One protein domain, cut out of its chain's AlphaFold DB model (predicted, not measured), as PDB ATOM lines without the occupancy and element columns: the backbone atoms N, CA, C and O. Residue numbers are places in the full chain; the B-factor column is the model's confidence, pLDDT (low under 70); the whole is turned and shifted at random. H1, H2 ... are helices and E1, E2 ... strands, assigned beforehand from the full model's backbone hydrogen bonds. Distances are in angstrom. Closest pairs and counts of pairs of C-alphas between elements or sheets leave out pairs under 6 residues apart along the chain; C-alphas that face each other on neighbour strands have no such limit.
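Overview. This is residues 200 to 367 of the 517 residues of an uncharacterized protein of Marinomonas sp. BSi20584 (UniProt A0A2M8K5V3). Look first for an elongated shape: a twisted four-stranded sheet, E1 to E4, and one long helix, H6, that runs over one face of the sheet and out past one end of it, with a cluster of five shorter helices, of which H1, H2 and H4 lie beyond the sheet's other end, while H3 and H5 lie level with E3 and E4, near the start of H6. In the cluster H1, H2 and H4 stand side by side, with H3 and H5 following on nearer the sheet; residues 357 to 367 of H6 stick out. The printed part has 168 residues, with named elements in the order H1 E1 E2 H2 E3 E4 H3 H4 H5 H6, and the sheet's order E1 - E2 - E3 - E4 is antiparallel throughout. The class is mixed, helices and strands; the whole is only just loose, close to compact, with a radius of gyration of the C-alphas of 18.8 A and spans of 70 by 32 by 31 A.

Arrangement. Begin with the sheet: E1, residues 226 to 229, and E2, residues 233 to 240, form a hairpin, with N 227 and O 235 at 2.8 A. E3, residues 279 to 284, is antiparallel to E2, with N 238 and O 282 at 3.1 A, and forms a hairpin with E4, residues 291 to 294, where N 281 and O 291 are 2.9 A apart. H6, residues 340 to 367, is on one face of this sheet, making two layers, a helix on a sheet; it lies over E2 and E3, and its closest C-alphas to E3 are Thr 344 and Ser 284, 6.5 A. H3, residues 296 to 302, touches H5, residues 334 to 337, closest at the C-alphas of His 298 and Pro 334, 4.2 A. H3 also forms a helical hairpin with H4, residues 311 to 319, at a shallow tilt of 31 degrees, closest at the C-alphas of Tyr 300 and Val 314, 6.4 A. H2, residues 255 to 270, touches H4 with residues 258 to 265 alone, the same way at a shallow tilt of 19 degrees, closest at the C-alphas of Ile 262 and Leu 313, 5.4 A. H1, residues 201 to 209, touches H2, closest at the C-alphas of Pro 201 and Met 264, 4.7 A. Every O i to N i+4 pair is within hydrogen-bond range in H1, H2, H3, H4 and H6; H5 is too short for one.

Along the chain. Find C-alpha 201 at (181.568, 190.568, 151.794), where H1 begins. E2 is 22.4 A long and H2 22.2 A. From C-alpha 340 at (191.656, 194.661, 178.765), H6 runs 40.6 A to C-alpha 367 at (183.182, 171.580, 211.098).

Size, cuts and confidence. The C-alphas of Ala 209 and Lys 367 are the two farthest apart, 70.3 A. The printed part has no cut. The long links are H1 to E1, E2 to H2 and H4 to H5. Look for pLDDT under 70 at residues 230 to 232 and 366 to 367.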
ATOM      1  N   LYS A 200     179.123 187.053 154.132       94.31
ATOM      2  CA  LYS A 200     180.126 187.230 153.083       94.31
ATOM      3  C   LYS A 200     180.206 188.690 152.634       94.31
ATOM      4  O   LYS A 200     179.159 189.320 152.485       94.31
ATOM      5  N   PRO A 201     181.405 189.213 152.326       96.88
ATOM      6  CA  PRO A 201     181.568 190.568 151.794       96.88
ATOM      7  C   PRO A 201     180.729 190.833 150.536       96.88
ATOM      8  O   PRO A 201     180.128 191.894 150.413       96.88
ATOM      9  N   GLN A 202     180.586 189.842 149.648       97.38
ATOM     10  CA  GLN A 202     179.716 189.942 148.469       97.38
ATOM     11  C   GLN A 202     178.243 190.194 148.829       97.38
ATOM     12  O   GLN A 202     177.573 190.993 148.178       97.38
ATOM     13  N   MET A 203     177.734 189.532 149.873       98.00
ATOM     14  CA  MET A 203     176.364 189.741 150.343       98.00
ATOM     15  C   MET A 203     176.211 191.120 150.993       98.00
ATOM     16  O   MET A 203     175.175 191.755 150.819       98.00
ATOM     17  N   MET A 204     177.244 191.617 151.686       98.25
ATOM     18  CA  MET A 204     177.264 192.988 152.214       98.25
ATOM     19  C   MET A 204     177.221 194.022 151.090       98.25
ATOM     20  O   MET A 204     176.422 194.950 151.149       98.25
ATOM     21  N   LEU A 205     178.020 193.833 150.039       98.12
ATOM     22  CA  LEU A 205     178.016 194.708 148.868       98.12
ATOM     23  C   LEU A 205     176.621 194.770 148.231       98.12
ATOM     24  O   LEU A 205     176.119 195.855 147.945       98.12
ATOM     25  N   TRP A 206     175.977 193.615 148.055       98.12
ATOM     26  CA  TRP A 206     174.603 193.550 147.560       98.12
ATOM     27  C   TRP A 206     173.607 194.247 148.497       98.12
ATOM     28  O   TRP A 206     172.769 195.009 148.018       98.12
ATOM     29  N   LEU A 207     173.708 194.033 149.816       97.81
ATOM     30  CA  LEU A 207     172.822 194.656 150.804       97.81
ATOM     31  C   LEU A 207     172.922 196.188 150.766       97.81
ATOM     32  O   LEU A 207     171.905 196.876 150.790       97.81
ATOM     33  N   LEU A 208     174.139 196.726 150.676       97.94
ATOM     34  CA  LEU A 208     174.388 198.167 150.579       97.94
ATOM     35  C   LEU A 208     173.839 198.749 149.269       97.94
ATOM     36  O   LEU A 208     173.287 199.846 149.270       97.94
ATOM     37  N   ALA A 209     173.892 197.989 148.169       97.31
ATOM     38  CA  ALA A 209     173.266 198.378 146.903       97.31
ATOM     39  C   ALA A 209     171.728 198.480 146.990       97.31
ATOM     40  O   ALA A 209     171.123 199.156 146.159       97.31
ATOM     41  N   GLN A 210     171.097 197.888 148.013       95.62
ATOM     42  CA  GLN A 210     169.672 198.090 148.323       95.62
ATOM     43  C   GLN A 210     169.397 199.407 149.080       95.62
ATOM     44  O   GLN A 210     168.272 199.641 149.518       95.62
ATOM     45  N   GLY A 211     170.407 200.265 149.266       94.56
ATOM     46  CA  GLY A 211     170.275 201.560 149.940       94.56
ATOM     47  C   GLY A 211     170.329 201.490 151.467       94.56
ATOM     48  O   GLY A 211     169.932 202.444 152.134       94.56
ATOM     49  N   ILE A 212     170.795 200.376 152.039       95.12
ATOM     50  CA  ILE A 212     171.005 200.265 153.487       95.12
ATOM     51  C   ILE A 212     172.196 201.137 153.902       95.12
ATOM     52  O   ILE A 212     173.282 201.017 153.341       95.12
ATOM     53  N   ASP A 213     172.003 201.986 154.914       96.00
ATOM     54  CA  ASP A 213     173.047 202.886 155.412       96.00
ATOM     55  C   ASP A 213     174.170 202.101 156.129       96.00
ATOM     56  O   ASP A 213     173.901 201.470 157.165       96.00
ATOM     57  N   PRO A 214     175.435 202.163 155.659       97.50
ATOM     58  CA  PRO A 214     176.574 201.527 156.325       97.50
ATOM     59  C   PRO A 214     176.901 202.139 157.696       97.50
ATOM     60  O   PRO A 214     177.723 201.584 158.423       97.50
ATOM     61  N   ASN A 215     176.272 203.258 158.068       97.69
ATOM     62  CA  ASN A 215     176.387 203.906 159.374       97.69
ATOM     63  C   ASN A 215     175.164 203.688 160.279       97.69
ATOM     64  O   ASN A 215     175.078 204.318 161.338       97.69
ATOM     65  N   SER A 216     174.258 202.774 159.905       95.44
ATOM     66  CA  SER A 216     173.103 202.390 160.723       95.44
ATOM     67  C   SER A 216     173.520 202.066 162.159       95.44
ATOM     68  O   SER A 216     174.439 201.278 162.390       95.44
ATOM     69  N   ARG A 217     172.842 202.673 163.136       94.44
ATOM     70  CA  ARG A 217     173.210 202.566 164.551       94.44
ATOM     71  C   ARG A 217     172.470 201.437 165.247       94.44
ATOM     72  O   ARG A 217     171.257 201.296 165.117       94.44
ATOM     73  N   TYR A 218     173.210 200.664 166.032       93.50
ATOM     74  CA  TYR A 218     172.684 199.592 166.861       93.50
ATOM     75  C   TYR A 218     173.168 199.728 168.303       93.50
ATOM     76  O   TYR A 218     174.324 200.055 168.573       93.50
ATOM     77  N   SER A 219     172.268 199.448 169.240       94.25
ATOM     78  CA  SER A 219     172.576 199.378 170.663       94.25
ATOM     79  C   SER A 219     172.144 198.031 171.205       94.25
ATOM     80  O   SER A 219     171.008 197.621 170.980       94.25
ATOM     81  N   THR A 220     173.018 197.368 171.961       91.31
ATOM     82  CA  THR A 220     172.680 196.122 172.646       91.31
ATOM     83  C   THR A 220     171.416 196.327 173.504       91.31
ATOM     84  O   THR A 220     171.391 197.244 174.342       91.31
ATOM     85  N   PRO A 221     170.375 195.496 173.328       88.81
ATOM     86  CA  PRO A 221     169.163 195.507 174.146       88.81
ATOM     87  C   PRO A 221     169.474 195.380 175.640       88.81
ATOM     88  O   PRO A 221     170.407 194.674 176.017       88.81
ATOM     89  N   ALA A 222     168.716 196.063 176.504       88.50
ATOM     90  CA  ALA A 222     169.013 196.152 177.941       88.50
ATOM     91  C   ALA A 222     169.080 194.781 178.640       88.50
ATOM     92  O   ALA A 222     169.991 194.529 179.425       88.50
ATOM     93  N   ASN A 223     168.178 193.868 178.278       82.06
ATOM     94  CA  ASN A 223     168.138 192.473 178.733       82.06
ATOM     95  C   ASN A 223     169.345 191.622 178.280       82.06
ATOM     96  O   ASN A 223     169.497 190.498 178.747       82.06
ATOM     97  N   ARG A 224     170.199 192.134 177.382       81.31
ATOM     98  CA  ARG A 224     171.396 191.454 176.855       81.31
ATOM     99  C   ARG A 224     172.709 192.149 177.221       81.31
ATOM    100  O   ARG A 224     173.747 191.816 176.660       81.31
ATOM    101  N   ARG A 225     172.682 193.129 178.128       87.62
ATOM    102  CA  ARG A 225     173.884 193.863 178.573       87.62
ATOM    103  C   ARG A 225     174.605 193.204 179.741       87.62
ATOM    104  O   ARG A 225     175.777 193.498 179.967       87.62
ATOM    105  N   TYR A 226     173.889 192.366 180.482       84.19
ATOM    106  CA  TYR A 226     174.308 191.782 181.747       84.19
ATOM    107  C   TYR A 226     174.250 190.259 181.678       84.19
ATOM    108  O   TYR A 226     173.268 189.689 181.200       84.19
ATOM    109  N   TYR A 227     175.284 189.618 182.205       80.25
ATOM    110  CA  TYR A 227     175.391 188.176 182.343       80.25
ATOM    111  C   TYR A 227     175.726 187.836 183.790       80.25
ATOM    112  O   TYR A 227     176.570 188.491 184.401       80.25
ATOM    113  N   ASP A 228     175.099 186.790 184.314       77.25
ATOM    114  CA  ASP A 228     175.532 186.166 185.559       77.25
ATOM    115  C   ASP A 228     176.435 184.981 185.211       77.25
ATOM    116  O   ASP A 228     175.998 184.004 184.592       77.25
ATOM    117  N   LEU A 229     177.728 185.119 185.494       75.75
ATOM    118  CA  LEU A 229     178.704 184.079 185.198       75.75
ATOM    119  C   LEU A 229     178.608 182.949 186.222       75.75
ATOM    120  O   LEU A 229     178.230 183.145 187.377       75.75
ATOM    121  N   SER A 230     179.032 181.752 185.815       63.91
ATOM    122  CA  SER A 230     179.204 180.625 186.730       63.91
ATOM    123  C   SER A 230     180.087 181.042 187.910       63.91
ATOM    124  O   SER A 230     181.214 181.468 187.703       63.91
ATOM    125  N   GLY A 231     179.557 180.943 189.132       63.28
ATOM    126  CA  GLY A 231     180.201 181.479 190.338       63.28
ATOM    127  C   GLY A 231     179.551 182.752 190.892       63.28
ATOM    128  O   GLY A 231     179.970 183.198 191.960       63.28
ATOM    129  N   GLY A 232     178.535 183.314 190.218       69.75
ATOM    130  CA  GLY A 232     177.724 184.461 190.664       69.75
ATOM    131  C   GLY A 232     178.337 185.828 190.334       69.75
ATOM    132  O   GLY A 232     178.136 186.812 191.054       69.75
ATOM    133  N   ALA A 233     179.285 185.878 189.389       75.12
ATOM    134  CA  ALA A 233     180.004 187.106 189.051       75.12
ATOM    135  C   ALA A 233     179.197 187.897 188.012       75.12
ATOM    136  O   ALA A 233     178.956 187.368 186.925       75.12
ATOM    137  N   PRO A 234     178.807 189.154 188.304       83.19
ATOM    138  CA  PRO A 234     178.156 189.984 187.306       83.19
ATOM    139  C   PRO A 234     179.144 190.265 186.178       83.19
ATOM    140  O   PRO A 234     180.316 190.527 186.437       83.19
ATOM    141  N   PHE A 235     178.683 190.255 184.935       85.75
ATOM    142  CA  PHE A 235     179.496 190.600 183.778       85.75
ATOM    143  C   PHE A 235     178.708 191.490 182.825       85.75
ATOM    144  O   PHE A 235     177.689 191.090 182.266       85.75
ATOM    145  N   TYR A 236     179.193 192.712 182.648       90.19
ATOM    146  CA  TYR A 236     178.633 193.687 181.725       90.19
ATOM    147  C   TYR A 236     179.427 193.628 180.431       90.19
ATOM    148  O   TYR A 236     180.640 193.822 180.460       90.19
ATOM    149  N   SER A 237     178.759 193.349 179.313       90.69
ATOM    150  CA  SER A 237     179.387 193.312 177.989       90.69
ATOM    151  C   SER A 237     178.411 193.805 176.935       90.69
ATOM    152  O   SER A 237     177.440 193.119 176.609       90.69
ATOM    153  N   TYR A 238     178.626 195.021 176.436       93.31
ATOM    154  CA  TYR A 238     177.725 195.625 175.458       93.31
ATOM    155  C   TYR A 238     178.343 196.789 174.682       93.31
ATOM    156  O   TYR A 238     179.341 197.388 175.091       93.31
ATOM    157  N   LEU A 239     177.680 197.132 173.574       95.88
ATOM    158  CA  LEU A 239     177.933 198.319 172.765       95.88
ATOM    159  C   LEU A 239     176.633 199.111 172.580       95.88
ATOM    160  O   LEU A 239     175.585 198.525 172.318       95.88
ATOM    161  N   LEU A 240     176.699 200.436 172.692       97.25
ATOM    162  CA  LEU A 240     175.607 201.357 172.365       97.25
ATOM    163  C   LEU A 240     176.047 202.294 171.248       97.25
ATOM    164  O   LEU A 240     177.191 202.746 171.249       97.25
ATOM    165  N   ASP A 241     175.118 202.616 170.354       97.19
ATOM    166  CA  ASP A 241     175.346 203.495 169.203       97.19
ATOM    167  C   ASP A 241     176.469 203.006 168.261       97.19
ATOM    168  O   ASP A 241     177.218 203.781 167.668       97.19
ATOM    169  N   ALA A 242     176.615 201.689 168.117       97.19
ATOM    170  CA  ALA A 242     177.639 201.075 167.281       97.19
ATOM    171  C   ALA A 242     177.179 200.938 165.822       97.19
ATOM    172  O   ALA A 242     176.036 200.574 165.546       97.19
ATOM    173  N   THR A 243     178.095 201.203 164.891       97.94
ATOM    174  CA  THR A 243     177.923 200.970 163.448       97.94
ATOM    175  C   THR A 243     178.288 199.519 163.084       97.94
ATOM    176  O   THR A 243     178.934 198.828 163.880       97.94
ATOM    177  N   PRO A 244     177.956 199.027 161.875       98.00
ATOM    178  CA  PRO A 244     178.395 197.720 161.379       98.00
ATOM    179  C   PRO A 244     179.904 197.460 161.501       98.00
ATOM    180  O   PRO A 244     180.312 196.322 161.728       98.00
ATOM    181  N   LEU A 245     180.738 198.505 161.424       98.06
ATOM    182  CA  LEU A 245     182.196 198.379 161.499       98.06
ATOM    183  C   LEU A 245     182.706 197.906 162.872       98.06
ATOM    184  O   LEU A 245     183.861 197.524 162.972       98.06
ATOM    185  N   TYR A 246     181.879 197.905 163.924       97.62
ATOM    186  CA  TYR A 246     182.229 197.326 165.232       97.62
ATOM    187  C   TYR A 246     182.038 195.809 165.292       97.62
ATOM    188  O   TYR A 246     182.508 195.169 166.231       97.62
ATOM    189  N   PHE A 247     181.314 195.239 164.329       95.88
ATOM    190  CA  PHE A 247     180.857 193.855 164.371       95.88
ATOM    191  C   PHE A 247     181.618 192.949 163.409       95.88
ATOM    192  O   PHE A 247     181.238 191.792 163.266       95.88
ATOM    193  N   LEU A 248     182.696 193.429 162.774       95.62
ATOM    194  CA  LEU A 248     183.560 192.557 161.977       95.62
ATOM    195  C   LEU A 248     184.112 191.413 162.847       95.62
ATOM    196  O   LEU A 248     184.321 191.605 164.049       95.62
ATOM    197  N   PRO A 249     184.397 190.244 162.253       89.44
ATOM    198  CA  PRO A 249     184.863 189.070 162.982       89.44
ATOM    199  C   PRO A 249     186.137 189.355 163.782       89.44
ATOM    200  O   PRO A 249     187.148 189.771 163.221       89.44
ATOM    201  N   THR A 250     186.097 189.089 165.087       85.94
ATOM    202  CA  THR A 250     187.252 189.247 165.991       85.94
ATOM    203  C   THR A 250     187.979 187.932 166.269       85.94
ATOM    204  O   THR A 250     189.124 187.947 166.706       85.94
ATOM    205  N   TYR A 251     187.328 186.799 165.993       84.44
ATOM    206  CA  TYR A 251     187.911 185.460 166.014       84.44
ATOM    207  C   TYR A 251     188.242 185.038 164.579       84.44
ATOM    208  O   TYR A 251     187.341 184.731 163.796       84.44
ATOM    209  N   THR A 252     189.527 185.049 164.228       88.12
ATOM    210  CA  THR A 252     190.014 184.738 162.874       88.12
ATOM    211  C   THR A 252     191.189 183.748 162.922       88.12
ATOM    212  O   THR A 252     192.351 184.159 162.823       88.12
ATOM    213  N   PRO A 253     190.920 182.447 163.142       86.44
ATOM    214  CA  PRO A 253     191.958 181.451 163.408       86.44
ATOM    215  C   PRO A 253     192.793 181.057 162.184       86.44
ATOM    216  O   PRO A 253     193.879 180.506 162.339       86.44
ATOM    217  N   ASP A 254     192.339 181.379 160.975       87.25
ATOM    218  CA  ASP A 254     193.002 181.038 159.716       87.25
ATOM    219  C   ASP A 254     193.100 182.247 158.764       87.25
ATOM    220  O   ASP A 254     192.526 183.311 159.005       87.25
ATOM    221  N   ASP A 255     193.844 182.095 157.665       90.50
ATOM    222  CA  ASP A 255     194.022 183.164 156.670       90.50
ATOM    223  C   ASP A 255     192.709 183.576 155.992       90.50
ATOM    224  O   ASP A 255     192.536 184.736 155.615       90.50
ATOM    225  N   SER A 256     191.785 182.631 155.808       91.19
ATOM    226  CA  SER A 256     190.515 182.870 155.117       91.19
ATOM    227  C   SER A 256     189.621 183.806 155.931       91.19
ATOM    228  O   SER A 256     189.141 184.826 155.434       91.19
ATOM    229  N   SER A 257     189.462 183.511 157.220       89.88
ATOM    230  CA  SER A 257     188.706 184.314 158.178       89.88
ATOM    231  C   SER A 257     189.331 185.693 158.403       89.88
ATOM    232  O   SER A 257     188.589 186.678 158.461       89.88
ATOM    233  N   ARG A 258     190.671 185.802 158.438       92.56
ATOM    234  CA  ARG A 258     191.374 187.097 158.496       92.56
ATOM    235  C   ARG A 258     191.079 187.967 157.278       92.56
ATOM    236  O   ARG A 258     190.653 189.114 157.433       92.56
ATOM    237  N   LYS A 259     191.233 187.406 156.075       94.69
ATOM    238  CA  LYS A 259     190.948 188.097 154.806       94.69
ATOM    239  C   LYS A 259     189.481 188.492 154.686       94.69
ATOM    240  O   LYS A 259     189.202 189.618 154.286       94.69
ATOM    241  N   ARG A 260     188.550 187.627 155.106       94.44
ATOM    242  CA  ARG A 260     187.110 187.930 155.119       94.44
ATOM    243  C   ARG A 260     186.798 189.175 155.948       94.44
ATOM    244  O   ARG A 260     186.008 190.005 155.509       94.44
ATOM    245  N   ALA A 261     187.398 189.311 157.133       95.81
ATOM    246  CA  ALA A 261     187.175 190.476 157.986       95.81
ATOM    247  C   ALA A 261     187.685 191.773 157.331       95.81
ATOM    248  O   ALA A 261     186.994 192.789 157.371       95.81
ATOM    249  N   ILE A 262     188.851 191.721 156.675       98.00
ATOM    250  CA  ILE A 262     189.426 192.853 155.930       98.00
ATOM    251  C   ILE A 262     188.553 193.221 154.727       98.00
ATOM    252  O   ILE A 262     188.261 194.393 154.510       98.00
ATOM    253  N   GLU A 263     188.103 192.236 153.953       98.25
ATOM    254  CA  GLU A 263     187.251 192.469 152.787       98.25
ATOM    255  C   GLU A 263     185.877 193.026 153.193       98.25
ATOM    256  O   GLU A 263     185.375 193.949 152.558       98.25
ATOM    257  N   MET A 264     185.301 192.544 154.298       98.44
ATOM    258  CA  MET A 264     184.080 193.116 154.873       98.44
ATOM    259  C   MET A 264     184.288 194.578 155.301       98.44
ATOM    260  O   MET A 264     183.451 195.431 155.002       98.44
ATOM    261  N   ALA A 265     185.412 194.886 155.961       98.62
ATOM    262  CA  ALA A 265     185.769 196.256 156.330       98.62
ATOM    263  C   ALA A 265     185.890 197.154 155.095       98.62
ATOM    264  O   ALA A 265     185.355 198.260 155.083       98.62
ATOM    265  N   LYS A 266     186.557 196.654 154.049       98.75
ATOM    266  CA  LYS A 266     186.716 197.349 152.773       98.75
ATOM    267  C   LYS A 266     185.365 197.695 152.157       98.75
ATOM    268  O   LYS A 266     185.133 198.858 151.867       98.75
ATOM    269  N   VAL A 267     184.462 196.721 152.019       98.69
ATOM    270  CA  VAL A 267     183.125 196.941 151.438       98.69
ATOM    271  C   VAL A 267     182.348 198.020 152.201       98.69
ATOM    272  O   VAL A 267     181.738 198.888 151.583       98.69
ATOM    273  N   LEU A 268     182.388 197.995 153.536       98.75
ATOM    274  CA  LEU A 268     181.718 199.003 154.361       98.75
ATOM    275  C   LEU A 268     182.343 200.398 154.198       98.75
ATOM    276  O   LEU A 268     181.611 201.374 154.046       98.75
ATOM    277  N   ILE A 269     183.674 200.504 154.221       98.75
ATOM    278  CA  ILE A 269     184.392 201.782 154.080       98.75
ATOM    279  C   ILE A 269     184.202 202.369 152.678       98.75
ATOM    280  O   ILE A 269     183.901 203.555 152.567       98.75
ATOM    281  N   ASP A 270     184.288 201.546 151.630       98.50
ATOM    282  CA  ASP A 270     184.046 201.956 150.239       98.50
ATOM    283  C   ASP A 270     182.610 202.488 150.052       98.50
ATOM    284  O   ASP A 270     182.378 203.392 149.252       98.50
ATOM    285  N   ALA A 271     181.648 201.977 150.831       98.44
ATOM    286  CA  ALA A 271     180.271 202.471 150.867       98.44
ATOM    287  C   ALA A 271     180.059 203.708 151.766       98.44
ATOM    288  O   ALA A 271     178.945 204.224 151.839       98.44
ATOM    289  N   GLY A 272     181.097 204.205 152.442       98.31
ATOM    290  CA  GLY A 272     181.034 205.405 153.281       98.31
ATOM    291  C   GLY A 272     180.833 205.147 154.777       98.31
ATOM    292  O   GLY A 272     180.382 206.045 155.496       98.31
ATOM    293  N   ALA A 273     181.153 203.952 155.286       98.62
ATOM    294  CA  ALA A 273     181.208 203.722 156.730       98.62
ATOM    295  C   ALA A 273     182.241 204.648 157.394       98.62
ATOM    296  O   ALA A 273     183.406 204.710 156.995       98.62
ATOM    297  N   ASN A 274     181.834 205.338 158.458       98.38
ATOM    298  CA  ASN A 274     182.722 206.195 159.229       98.38
ATOM    299  C   ASN A 274     183.665 205.349 160.094       98.38
ATOM    300  O   ASN A 274     183.295 204.875 161.169       98.38
ATOM    301  N   VAL A 275     184.919 205.231 159.658       98.56
ATOM    302  CA  VAL A 275     185.982 204.491 160.360       98.56
ATOM    303  C   VAL A 275     186.278 205.020 161.776       98.56
ATOM    304  O   VAL A 275     186.773 204.285 162.630       98.56
ATOM    305  N   ASN A 276     185.937 206.283 162.046       98.50
ATOM    306  CA  ASN A 276     186.117 206.962 163.330       98.50
ATOM    307  C   ASN A 276     184.792 207.197 164.065       98.50
ATOM    308  O   ASN A 276     184.722 208.067 164.935       98.50
ATOM    309  N   SER A 277     183.730 206.452 163.735       98.44
ATOM    310  CA  SER A 277     182.500 206.491 164.529       98.44
ATOM    311  C   SER A 277     182.810 206.215 166.002       98.44
ATOM    312  O   SER A 277     183.758 205.495 166.318       98.44
ATOM    313  N   THR A 278     182.015 206.784 166.902       98.25
ATOM    314  CA  THR A 278     182.109 206.528 168.341       98.25
ATOM    315  C   THR A 278     180.886 205.766 168.826       98.25
ATOM    316  O   THR A 278     179.787 205.983 168.317       98.25
ATOM    317  N   ALA A 279     181.101 204.932 169.837       98.44
ATOM    318  CA  ALA A 279     180.105 204.147 170.547       98.44
ATOM    319  C   ALA A 279     180.357 204.246 172.061       98.44
ATOM    320  O   ALA A 279     181.393 204.754 172.514       98.44
ATOM    321  N   THR A 280     179.415 203.727 172.846       98.44
ATOM    322  CA  THR A 280     179.616 203.453 174.274       98.44
ATOM    323  C   THR A 280     179.866 201.965 174.472       98.44
ATOM    324  O   THR A 280     179.075 201.153 174.005       98.44
ATOM    325  N   PHE A 281     180.936 201.603 175.170       97.12
ATOM    326  CA  PHE A 281     181.359 200.219 175.393       97.12
ATOM    327  C   PHE A 281     181.426 199.887 176.882       97.12
ATOM    328  O   PHE A 281     181.928 200.687 177.667       97.12
ATOM    329  N   SER A 282     180.984 198.697 177.280       94.56
ATOM    330  CA  SER A 282     181.182 198.180 178.639       94.56
ATOM    331  C   SER A 282     181.735 196.759 178.575       94.56
ATOM    332  O   SER A 282     181.298 195.971 177.738       94.56
ATOM    333  N   TYR A 283     182.718 196.469 179.431       91.44
ATOM    334  CA  TYR A 283     183.351 195.155 179.606       91.44
ATOM    335  C   TYR A 283     183.950 195.065 181.018       91.44
ATOM    336  O   TYR A 283     185.112 195.421 181.243       91.44
ATOM    337  N   SER A 284     183.138 194.692 182.008       89.06
ATOM    338  CA  SER A 284     183.500 194.777 183.435       89.06
ATOM    339  C   SER A 284     182.755 193.762 184.308       89.06
ATOM    340  O   SER A 284     181.713 193.246 183.914       89.06
ATOM    341  N   ILE A 285     183.282 193.495 185.517       84.62
ATOM    342  CA  ILE A 285     182.717 192.496 186.450       84.62
ATOM    343  C   ILE A 285     182.360 193.007 187.854       84.62
ATOM    344  O   ILE A 285     182.090 192.228 188.763       84.62
ATOM    345  N   ARG A 286     182.458 194.318 188.090       73.50
ATOM    346  CA  ARG A 286     182.241 194.907 189.429       73.50
ATOM    347  C   ARG A 286     181.052 195.851 189.447       73.50
ATOM    348  O   ARG A 286     180.225 195.792 190.346       73.50
ATOM    349  N   ASN A 287     180.976 196.709 188.444       75.69
ATOM    350  CA  ASN A 287     179.907 197.662 188.217       75.69
ATOM    351  C   ASN A 287     179.811 197.947 186.720       75.69
ATOM    352  O   ASN A 287     180.804 197.794 185.997       75.69
ATOM    353  N   ASP A 288     178.631 198.368 186.266       83.00
ATOM    354  CA  ASP A 288     178.521 198.901 184.917       83.00
ATOM    355  C   ASP A 288     179.344 200.191 184.841       83.00
ATOM    356  O   ASP A 288     179.116 201.137 185.597       83.00
ATOM    357  N   ASN A 289     180.367 200.192 183.992       84.81
ATOM    358  CA  ASN A 289     181.325 201.288 183.890       84.81
ATOM    359  C   ASN A 289     181.549 201.639 182.413       84.81
ATOM    360  O   ASN A 289     182.651 201.398 181.887       84.81
ATOM    361  N   PRO A 290     180.498 202.160 181.748       93.88
ATOM    362  CA  PRO A 290     180.514 202.432 180.324       93.88
ATOM    363  C   PRO A 290     181.617 203.424 179.949       93.88
ATOM    364  O   PRO A 290     181.886 204.412 180.633       93.88
ATOM    365  N   ILE A 291     182.258 203.145 178.824       95.81
ATOM    366  CA  ILE A 291     183.344 203.906 178.223       95.81
ATOM    367  C   ILE A 291     182.786 204.556 176.962       95.81
ATOM    368  O   ILE A 291     182.477 203.863 175.994       95.81
ATOM    369  N   THR A 292     182.641 205.880 176.967       98.06
ATOM    370  CA  THR A 292     182.209 206.626 175.775       98.06
ATOM    371  C   THR A 292     183.419 206.979 174.907       98.06
ATOM    372  O   THR A 292     184.567 206.911 175.361       98.06
ATOM    373  N   GLY A 293     183.183 207.317 173.638       97.88
ATOM    374  CA  GLY A 293     184.262 207.581 172.677       97.88
ATOM    375  C   GLY A 293     184.958 206.312 172.170       97.88
ATOM    376  O   GLY A 293     186.053 206.389 171.620       97.88
ATOM    377  N   TRP A 294     184.345 205.137 172.347       98.44
ATOM    378  CA  TRP A 294     184.897 203.870 171.875       98.44
ATOM    379  C   TRP A 294     184.808 203.792 170.348       98.44
ATOM    380  O   TRP A 294     183.711 203.825 169.791       98.44
ATOM    381  N   THR A 295     185.940 203.698 169.653       98.56
ATOM    382  CA  THR A 295     185.987 203.632 168.176       98.56
ATOM    383  C   THR A 295     186.101 202.187 167.679       98.56
ATOM    384  O   THR A 295     186.512 201.322 168.459       98.56
ATOM    385  N   PRO A 296     185.824 201.891 166.391       98.38
ATOM    386  CA  PRO A 296     186.086 200.569 165.818       98.38
ATOM    387  C   PRO A 296     187.526 200.103 166.075       98.38
ATOM    388  O   PRO A 296     187.764 198.948 166.416       98.38
ATOM    389  N   LEU A 297     188.497 201.023 166.023       98.06
ATOM    390  CA  LEU A 297     189.899 200.704 166.284       98.06
ATOM    391  C   LEU A 297     190.147 200.224 167.727       98.06
ATOM    392  O   LEU A 297     190.956 199.317 167.916       98.06
ATOM    393  N   HIS A 298     189.437 200.762 168.728       97.69
ATOM    394  CA  HIS A 298     189.491 200.254 170.107       97.69
ATOM    395  C   HIS A 298     188.960 198.817 170.203       97.69
ATOM    396  O   HIS A 298     189.584 197.980 170.857       97.69
ATOM    397  N   THR A 299     187.849 198.514 169.516       95.50
ATOM    398  CA  THR A 299     187.281 197.157 169.462       95.50
ATOM    399  C   THR A 299     188.294 196.159 168.934       95.50
ATOM    400  O   THR A 299     188.475 195.118 169.543       95.50
ATOM    401  N   TYR A 300     189.011 196.452 167.853       95.31
ATOM    402  CA  TYR A 300     189.964 195.473 167.321       95.31
ATOM    403  C   TYR A 300     191.253 195.378 168.144       95.31
ATOM    404  O   TYR A 300     191.805 194.285 168.272       95.31
ATOM    405  N   HIS A 301     191.682 196.463 168.800       94.88
ATOM    406  CA  HIS A 301     192.833 196.425 169.709       94.88
ATOM    407  C   HIS A 301     192.598 195.586 170.968       94.88
ATOM    408  O   HIS A 301     193.516 194.901 171.423       94.88
ATOM    409  N   ILE A 302     191.376 195.571 171.516       90.88
ATOM    410  CA  ILE A 302     191.073 194.758 172.704       90.88
ATOM    411  C   ILE A 302     191.315 193.253 172.461       90.88
ATOM    412  O   ILE A 302     191.631 192.520 173.400       90.88
ATOM    413  N   HIS A 303     191.227 192.815 171.198       84.31
ATOM    414  CA  HIS A 303     191.407 191.434 170.755       84.31
ATOM    415  C   HIS A 303     192.824 191.117 170.242       84.31
ATOM    416  O   HIS A 303     193.107 189.950 169.991       84.31
ATOM    417  N   LEU A 304     193.727 192.096 170.093       82.31
ATOM    418  CA  LEU A 304     195.032 191.879 169.440       82.31
ATOM    419  C   LEU A 304     195.929 190.853 170.139       82.31
ATOM    420  O   LEU A 304     196.626 190.104 169.464       82.31
ATOM    421  N   ASN A 305     195.895 190.793 171.472       79.88
ATOM    422  CA  ASN A 305     196.688 189.830 172.247       79.88
ATOM    423  C   ASN A 305     196.026 188.445 172.355       79.88
ATOM    424  O   ASN A 305     196.551 187.563 173.027       79.88
ATOM    425  N   GLN A 306     194.856 188.250 171.747       77.31
ATOM    426  CA  GLN A 306     194.199 186.948 171.717       77.31
ATOM    427  C   GLN A 306     194.826 186.083 170.620       77.31
ATOM    428  O   GLN A 306     195.183 186.589 169.557       77.31
ATOM    429  N   THR A 307     194.867 184.764 170.831       78.12
ATOM    430  CA  THR A 307     195.410 183.767 169.884       78.12
ATOM    431  C   THR A 307     194.890 183.920 168.451       78.12
ATOM    432  O   THR A 307     195.577 183.560 167.501       78.12
ATOM    433  N   TYR A 308     193.681 184.460 168.291       80.19
ATOM    434  CA  TYR A 308     192.990 184.583 167.008       80.19
ATOM    435  C   TYR A 308     192.632 186.029 166.643       80.19
ATOM    436  O   TYR A 308     191.709 186.241 165.856       80.19
ATOM    437  N   GLY A 309     193.333 187.007 167.227       84.88
ATOM    438  CA  GLY A 309     193.217 188.415 166.852       84.88
ATOM    439  C   GLY A 309     193.686 188.679 165.415       84.88
ATOM    440  O   GLY A 309     194.424 187.889 164.825       84.88
ATOM    441  N   ASN A 310     193.266 189.814 164.849       91.25
ATOM    442  CA  ASN A 310     193.553 190.178 163.459       91.25
ATOM    443  C   ASN A 310     194.359 191.492 163.366       91.25
ATOM    444  O   ASN A 310     193.770 192.566 163.195       91.25
ATOM    445  N   PRO A 311     195.700 191.447 163.480       92.94
ATOM    446  CA  PRO A 311     196.540 192.641 163.348       92.94
ATOM    447  C   PRO A 311     196.493 193.261 161.943       92.94
ATOM    448  O   PRO A 311     196.644 194.472 161.793       92.94
ATOM    449  N   GLU A 312     196.238 192.460 160.908       95.88
ATOM    450  CA  GLU A 312     196.124 192.925 159.522       95.88
ATOM    451  C   GLU A 312     194.888 193.817 159.335       95.88
ATOM    452  O   GLU A 312     194.975 194.855 158.680       95.88
ATOM    453  N   LEU A 313     193.766 193.477 159.980       97.06
ATOM    454  CA  LEU A 313     192.576 194.330 160.026       97.06
ATOM    455  C   LEU A 313     192.859 195.664 160.728       97.06
ATOM    456  O   LEU A 313     192.439 196.708 160.239       97.06
ATOM    457  N   VAL A 314     193.598 195.656 161.841       97.12
ATOM    458  CA  VAL A 314     193.987 196.896 162.537       97.12
ATOM    459  C   VAL A 314     194.811 197.803 161.623       97.12
ATOM    460  O   VAL A 314     194.490 198.985 161.482       97.12
ATOM    461  N   ASN A 315     195.818 197.247 160.950       97.69
ATOM    462  CA  ASN A 315     196.638 197.992 159.995       97.69
ATOM    463  C   ASN A 315     195.807 198.521 158.822       97.69
ATOM    464  O   ASN A 315     195.979 199.669 158.416       97.69
ATOM    465  N   PHE A 316     194.879 197.711 158.307       98.56
ATOM    466  CA  PHE A 316     193.964 198.122 157.249       98.56
ATOM    467  C   PHE A 316     193.093 199.310 157.678       98.56
ATOM    468  O   PHE A 316     192.991 200.285 156.937       98.56
ATOM    469  N   LEU A 317     192.504 199.281 158.877       98.50
ATOM    470  CA  LEU A 317     191.686 200.387 159.382       98.50
ATOM    471  C   LEU A 317     192.507 201.676 159.542       98.50
ATOM    472  O   LEU A 317     192.044 202.741 159.141       98.50
ATOM    473  N   ILE A 318     193.736 201.588 160.067       98.62
ATOM    474  CA  ILE A 318     194.651 202.738 160.187       98.62
ATOM    475  C   ILE A 318     194.986 203.312 158.805       98.62
ATOM    476  O   ILE A 318     194.898 204.523 158.605       98.62
ATOM    477  N   ALA A 319     195.304 202.452 157.833       98.56
ATOM    478  CA  ALA A 319     195.572 202.868 156.456       98.56
ATOM    479  C   ALA A 319     194.362 203.552 155.792       98.56
ATOM    480  O   ALA A 319     194.540 204.379 154.903       98.56
ATOM    481  N   ASN A 320     193.146 203.252 156.259       98.50
ATOM    482  CA  ASN A 320     191.895 203.864 155.808       98.50
ATOM    483  C   ASN A 320     191.394 204.984 156.740       98.50
ATOM    484  O   ASN A 320     190.211 205.317 156.739       98.50
ATOM    485  N   GLY A 321     192.284 205.592 157.530       98.25
ATOM    486  CA  GLY A 321     191.996 206.821 158.272       98.25
ATOM    487  C   GLY A 321     191.461 206.631 159.690       98.25
ATOM    488  O   GLY A 321     191.049 207.616 160.306       98.25
ATOM    489  N   ALA A 322     191.474 205.414 160.246       98.62
ATOM    490  CA  ALA A 322     191.210 205.219 161.671       98.62
ATOM    491  C   ALA A 322     192.266 205.951 162.515       98.62
ATOM    492  O   ALA A 322     193.463 205.781 162.296       98.62
ATOM    493  N   ASN A 323     191.839 206.737 163.505       98.31
ATOM    494  CA  ASN A 323     192.736 207.517 164.354       98.31
ATOM    495  C   ASN A 323     193.328 206.655 165.496       98.31
ATOM    496  O   ASN A 323     192.607 206.345 166.452       98.31
ATOM    497  N   PRO A 324     194.638 206.323 165.481       97.62
ATOM    498  CA  PRO A 324     195.277 205.542 166.544       97.62
ATOM    499  C   PRO A 324     195.472 206.326 167.852       97.62
ATOM    500  O   PRO A 324     195.888 205.742 168.848       97.62
ATOM    501  N   GLN A 325     195.181 207.631 167.862       98.06
ATOM    502  CA  GLN A 325     195.258 208.521 169.025       98.06
ATOM    503  C   GLN A 325     193.871 208.957 169.528       98.06
ATOM    504  O   GLN A 325     193.774 209.854 170.363       98.06
ATOM    505  N   ALA A 326     192.785 208.364 169.017       97.88
ATOM    506  CA  ALA A 326     191.443 208.649 169.518       97.88
ATOM    507  C   ALA A 326     191.359 208.300 171.011       97.88
ATOM    508  O   ALA A 326     191.767 207.213 171.403       97.88
ATOM    509  N   LEU A 327     190.827 209.206 171.829       97.88
ATOM    510  CA  LEU A 327     190.708 208.999 173.269       97.88
ATOM    511  C   LEU A 327     189.276 208.632 173.648       97.88
ATOM    512  O   LEU A 327     188.322 209.286 173.228       97.88
ATOM    513  N   THR A 328     189.141 207.623 174.501       97.69
ATOM    514  CA  THR A 328     187.890 207.354 175.216       97.69
ATOM    515  C   THR A 328     187.672 208.338 176.369       97.69
ATOM    516  O   THR A 328     188.580 209.074 176.764       97.69
ATOM    517  N   SER A 329     186.504 208.279 177.020       96.81
ATOM    518  CA  SER A 329     186.240 209.014 178.268       96.81
ATOM    519  C   SER A 329     187.161 208.644 179.435       96.81
ATOM    520  O   SER A 329     187.181 209.350 180.440       96.81
ATOM    521  N   LYS A 330     187.933 207.557 179.320       94.69
ATOM    522  CA  LYS A 330     188.967 207.160 180.290       94.69
ATOM    523  C   LYS A 330     190.372 207.604 179.869       94.69
ATOM    524  O   LYS A 330     191.347 207.124 180.437       94.69
ATOM    525  N   ALA A 331     190.474 208.488 178.871       97.06
ATOM    526  CA  ALA A 331     191.730 208.937 178.272       97.06
ATOM    527  C   ALA A 331     192.605 207.773 177.766       97.06
ATOM    528  O   ALA A 331     193.830 207.815 177.852       97.06
ATOM    529  N   GLN A 332     191.963 206.719 177.255       96.81
ATOM    530  CA  GLN A 332     192.646 205.558 176.687       96.81
ATOM    531  C   GLN A 332     192.624 205.652 175.165       96.81
ATOM    532  O   GLN A 332     191.568 205.907 174.592       96.81
ATOM    533  N   THR A 333     193.776 205.420 174.543       98.06
ATOM    534  CA  THR A 333     193.941 205.177 173.104       98.06
ATOM    535  C   THR A 333     193.610 203.722 172.749       98.06
ATOM    536  O   THR A 333     193.622 202.858 173.638       98.06
ATOM    537  N   PRO A 334     193.409 203.390 171.457       96.94
ATOM    538  CA  PRO A 334     193.249 202.011 171.008       96.94
ATOM    539  C   PRO A 334     194.363 201.086 171.506       96.94
ATOM    540  O   PRO A 334     194.086 200.028 172.064       96.94
ATOM    541  N   LEU A 335     195.627 201.504 171.417       95.19
ATOM    542  CA  LEU A 335     196.739 200.678 171.889       95.19
ATOM    543  C   LEU A 335     196.663 200.404 173.401       95.19
ATOM    544  O   LEU A 335     196.947 199.291 173.838       95.19
ATOM    545  N   GLN A 336     196.219 201.374 174.202       94.56
ATOM    546  CA  GLN A 336     196.139 201.251 175.663       94.56
ATOM    547  C   GLN A 336     195.010 200.331 176.154       94.56
ATOM    548  O   GLN A 336     195.059 199.869 177.298       94.56
ATOM    549  N   VAL A 337     194.001 200.032 175.327       92.62
ATOM    550  CA  VAL A 337     192.948 199.063 175.689       92.62
ATOM    551  C   VAL A 337     193.344 197.613 175.397       92.62
ATOM    552  O   VAL A 337     192.660 196.689 175.842       92.62
ATOM    553  N   THR A 338     194.481 197.394 174.733       89.44
ATOM    554  CA  THR A 338     195.063 196.063 174.531       89.44
ATOM    555  C   THR A 338     195.193 195.312 175.868       89.44
ATOM    556  O   THR A 338     195.589 195.868 176.903       89.44
ATOM    557  N   GLY A 339     194.794 194.038 175.874       83.44
ATOM    558  CA  GLY A 339     194.813 193.187 177.069       83.44
ATOM    559  C   GLY A 339     193.725 193.493 178.108       83.44
ATOM    560  O   GLY A 339     193.721 192.868 179.165       83.44
ATOM    561  N   LEU A 340     192.788 194.421 177.854       87.50
ATOM    562  CA  LEU A 340     191.656 194.661 178.765       87.50
ATOM    563  C   LEU A 340     190.846 193.380 178.997       87.50
ATOM    564  O   LEU A 340     190.538 193.075 180.143       87.50
ATOM    565  N   MET A 341     190.582 192.597 177.945       84.06
ATOM    566  CA  MET A 341     189.879 191.314 178.073       84.06
ATOM    567  C   MET A 341     190.608 190.323 178.978       84.06
ATOM    568  O   MET A 341     189.973 189.712 179.828       84.06
ATOM    569  N   GLU A 342     191.924 190.183 178.819       85.19
ATOM    570  CA  GLU A 342     192.749 189.288 179.638       85.19
ATOM    571  C   GLU A 342     192.730 189.716 181.107       85.19
ATOM    572  O   GLU A 342     192.489 188.898 181.991       85.19
ATOM    573  N   ARG A 343     192.883 191.020 181.372       87.19
ATOM    574  CA  ARG A 343     192.788 191.566 182.731       87.19
ATOM    575  C   ARG A 343     191.419 191.294 183.348       87.19
ATOM    576  O   ARG A 343     191.351 190.852 184.490       87.19
ATOM    577  N   THR A 344     190.337 191.527 182.612       85.44
ATOM    578  CA  THR A 344     188.982 191.235 183.094       85.44
ATOM    579  C   THR A 344     188.773 189.732 183.299       85.44
ATOM    580  O   THR A 344     188.175 189.342 184.295       85.44
ATOM    581  N   GLN A 345     189.313 188.876 182.427       83.00
ATOM    582  CA  GLN A 345     189.251 187.423 182.592       83.00
ATOM    583  C   GLN A 345     189.993 186.964 183.853       83.00
ATOM    584  O   GLN A 345     189.468 186.149 184.608       83.00
ATOM    585  N   GLN A 346     191.171 187.525 184.127       85.44
ATOM    586  CA  GLN A 346     191.900 187.252 185.363       85.44
ATOM    587  C   GLN A 346     191.107 187.713 186.591       85.44
ATOM    588  O   GLN A 346     191.002 186.975 187.564       85.44
ATOM    589  N   GLN A 347     190.467 188.885 186.524       86.81
ATOM    590  CA  GLN A 347     189.594 189.365 187.598       86.81
ATOM    591  C   GLN A 347     188.415 188.416 187.870       86.81
ATOM    592  O   GLN A 347     188.028 188.277 189.029       86.81
ATOM    593  N   ILE A 348     187.859 187.759 186.842       83.12
ATOM    594  CA  ILE A 348     186.804 186.740 187.002       83.12
ATOM    595  C   ILE A 348     187.355 185.546 187.783       83.12
ATOM    596  O   ILE A 348     186.792 185.165 188.805       83.12
ATOM    597  N   VAL A 349     188.494 185.005 187.343       85.56
ATOM    598  CA  VAL A 349     189.146 183.858 187.993       85.56
ATOM    599  C   VAL A 349     189.492 184.169 189.451       85.56
ATOM    600  O   VAL A 349     189.265 183.345 190.340       85.56
ATOM    601  N   ASP A 350     190.015 185.365 189.713       85.75
ATOM    602  CA  ASP A 350     190.368 185.807 191.058       85.75
ATOM    603  C   ASP A 350     189.133 185.911 191.957       85.75
ATOM    604  O   ASP A 350     189.175 185.456 193.103       85.75
ATOM    605  N   LEU A 351     188.030 186.463 191.438       81.62
ATOM    606  CA  LEU A 351     186.764 186.579 192.160       81.62
ATOM    607  C   LEU A 351     186.177 185.198 192.490       81.62
ATOM    608  O   LEU A 351     185.779 184.958 193.632       81.62
ATOM    609  N   ASP A 352     186.197 184.265 191.541       80.06
ATOM    610  CA  ASP A 352     185.731 182.894 191.768       80.06
ATOM    611  C   ASP A 352     186.582 182.176 192.820       80.06
ATOM    612  O   ASP A 352     186.063 181.503 193.711       80.06
ATOM    613  N   ASN A 353     187.906 182.343 192.767       84.62
ATOM    614  CA  ASN A 353     188.820 181.764 193.751       84.62
ATOM    615  C   ASN A 353     188.665 182.401 195.137       84.62
ATOM    616  O   ASN A 353     188.829 181.728 196.155       84.62
ATOM    617  N   GLN A 354     188.365 183.699 195.208       84.81
ATOM    618  CA  GLN A 354     188.021 184.368 196.463       84.81
ATOM    619  C   GLN A 354     186.745 183.779 197.067       84.81
ATOM    620  O   GLN A 354     186.767 183.388 198.233       84.81
ATOM    621  N   ARG A 355     185.680 183.624 196.275       81.00
ATOM    622  CA  ARG A 355     184.418 183.023 196.732       81.00
ATOM    623  C   ARG A 355     184.576 181.568 197.159       81.00
ATOM    624  O   ARG A 355     184.099 181.197 198.225       81.00
ATOM    625  N   ARG A 356     185.311 180.755 196.390       82.62
ATOM    626  CA  ARG A 356     185.629 179.365 196.768       82.62
ATOM    627  C   ARG A 356     186.307 179.294 198.137       82.62
ATOM    628  O   ARG A 356     185.852 178.548 198.998       82.62
ATOM    629  N   ARG A 357     187.323 180.133 198.376       87.31
ATOM    630  CA  ARG A 357     188.008 180.204 199.679       87.31
ATOM    631  C   ARG A 357     187.086 180.651 200.811       87.31
ATOM    632  O   ARG A 357     187.201 180.126 201.912       87.31
ATOM    633  N   GLN A 358     186.176 181.590 200.559       82.56
ATOM    634  CA  GLN A 358     185.186 182.014 201.554       82.56
ATOM    635  C   GLN A 358     184.252 180.860 201.941       82.56
ATOM    636  O   GLN A 358     184.066 180.609 203.128       82.56
ATOM    637  N   ILE A 359     183.742 180.109 200.960       78.38
ATOM    638  CA  ILE A 359     182.891 178.932 201.195       78.38
ATOM    639  C   ILE A 359     183.656 177.849 201.972       78.38
ATOM    640  O   ILE A 359     183.134 177.278 202.926       78.38
ATOM    641  N   GLU A 360     184.910 177.574 201.611       85.75
ATOM    642  CA  GLU A 360     185.758 176.611 202.328       85.75
ATOM    643  C   GLU A 360     186.018 177.028 203.778       85.75
ATOM    644  O   GLU A 360     185.923 176.194 204.678       85.75
ATOM    645  N   GLN A 361     186.306 178.310 204.021       85.56
ATOM    646  CA  GLN A 361     186.492 178.848 205.369       85.56
ATOM    647  C   GLN A 361     185.212 178.742 206.199       85.56
ATOM    648  O   GLN A 361     185.277 178.307 207.346       85.56
ATOM    649  N   GLN A 362     184.056 179.074 205.621       76.81
ATOM    650  CA  GLN A 362     182.755 178.913 206.276       76.81
ATOM    651  C   GLN A 362     182.487 177.441 206.627       76.81
ATOM    652  O   GLN A 362     182.144 177.127 207.765       76.81
ATOM    653  N   ASN A 363     182.743 176.520 205.695       78.31
ATOM    654  CA  ASN A 363     182.585 175.081 205.919       78.31
ATOM    655  C   ASN A 363     183.564 174.533 206.973       78.31
ATOM    656  O   ASN A 363     183.208 173.654 207.756       78.31
ATOM    657  N   ALA A 364     184.805 175.026 207.007       79.19
ATOM    658  CA  ALA A 364     185.793 174.635 208.006       79.19
ATOM    659  C   ALA A 364     185.426 175.153 209.405       79.19
ATOM    660  O   ALA A 364     185.548 174.406 210.375       79.19
ATOM    661  N   GLN A 365     184.937 176.393 209.506       72.44
ATOM    662  CA  GLN A 365     184.418 176.957 210.756       72.44
ATOM    663  C   GLN A 365     183.217 176.150 211.268       72.44
ATOM    664  O   GLN A 365     183.190 175.804 212.449       72.44
ATOM    665  N   ALA A 366     182.295 175.758 210.381       65.12
ATOM    666  CA  ALA A 366     181.175 174.884 210.730       65.12
ATOM    667  C   ALA A 366     181.653 173.525 211.287       65.12
ATOM    668  O   ALA A 366     181.240 173.122 212.371       65.12
ATOM    669  N   LYS A 367     182.614 172.861 210.625       69.31
ATOM    670  CA  LYS A 367     183.182 171.580 211.098       69.31
ATOM    671  C   LYS A 367     183.939 171.683 212.427       69.31
ATOM    672  O   LYS A 367     183.933 170.739 213.211       69.31
TER     673      LYS A 367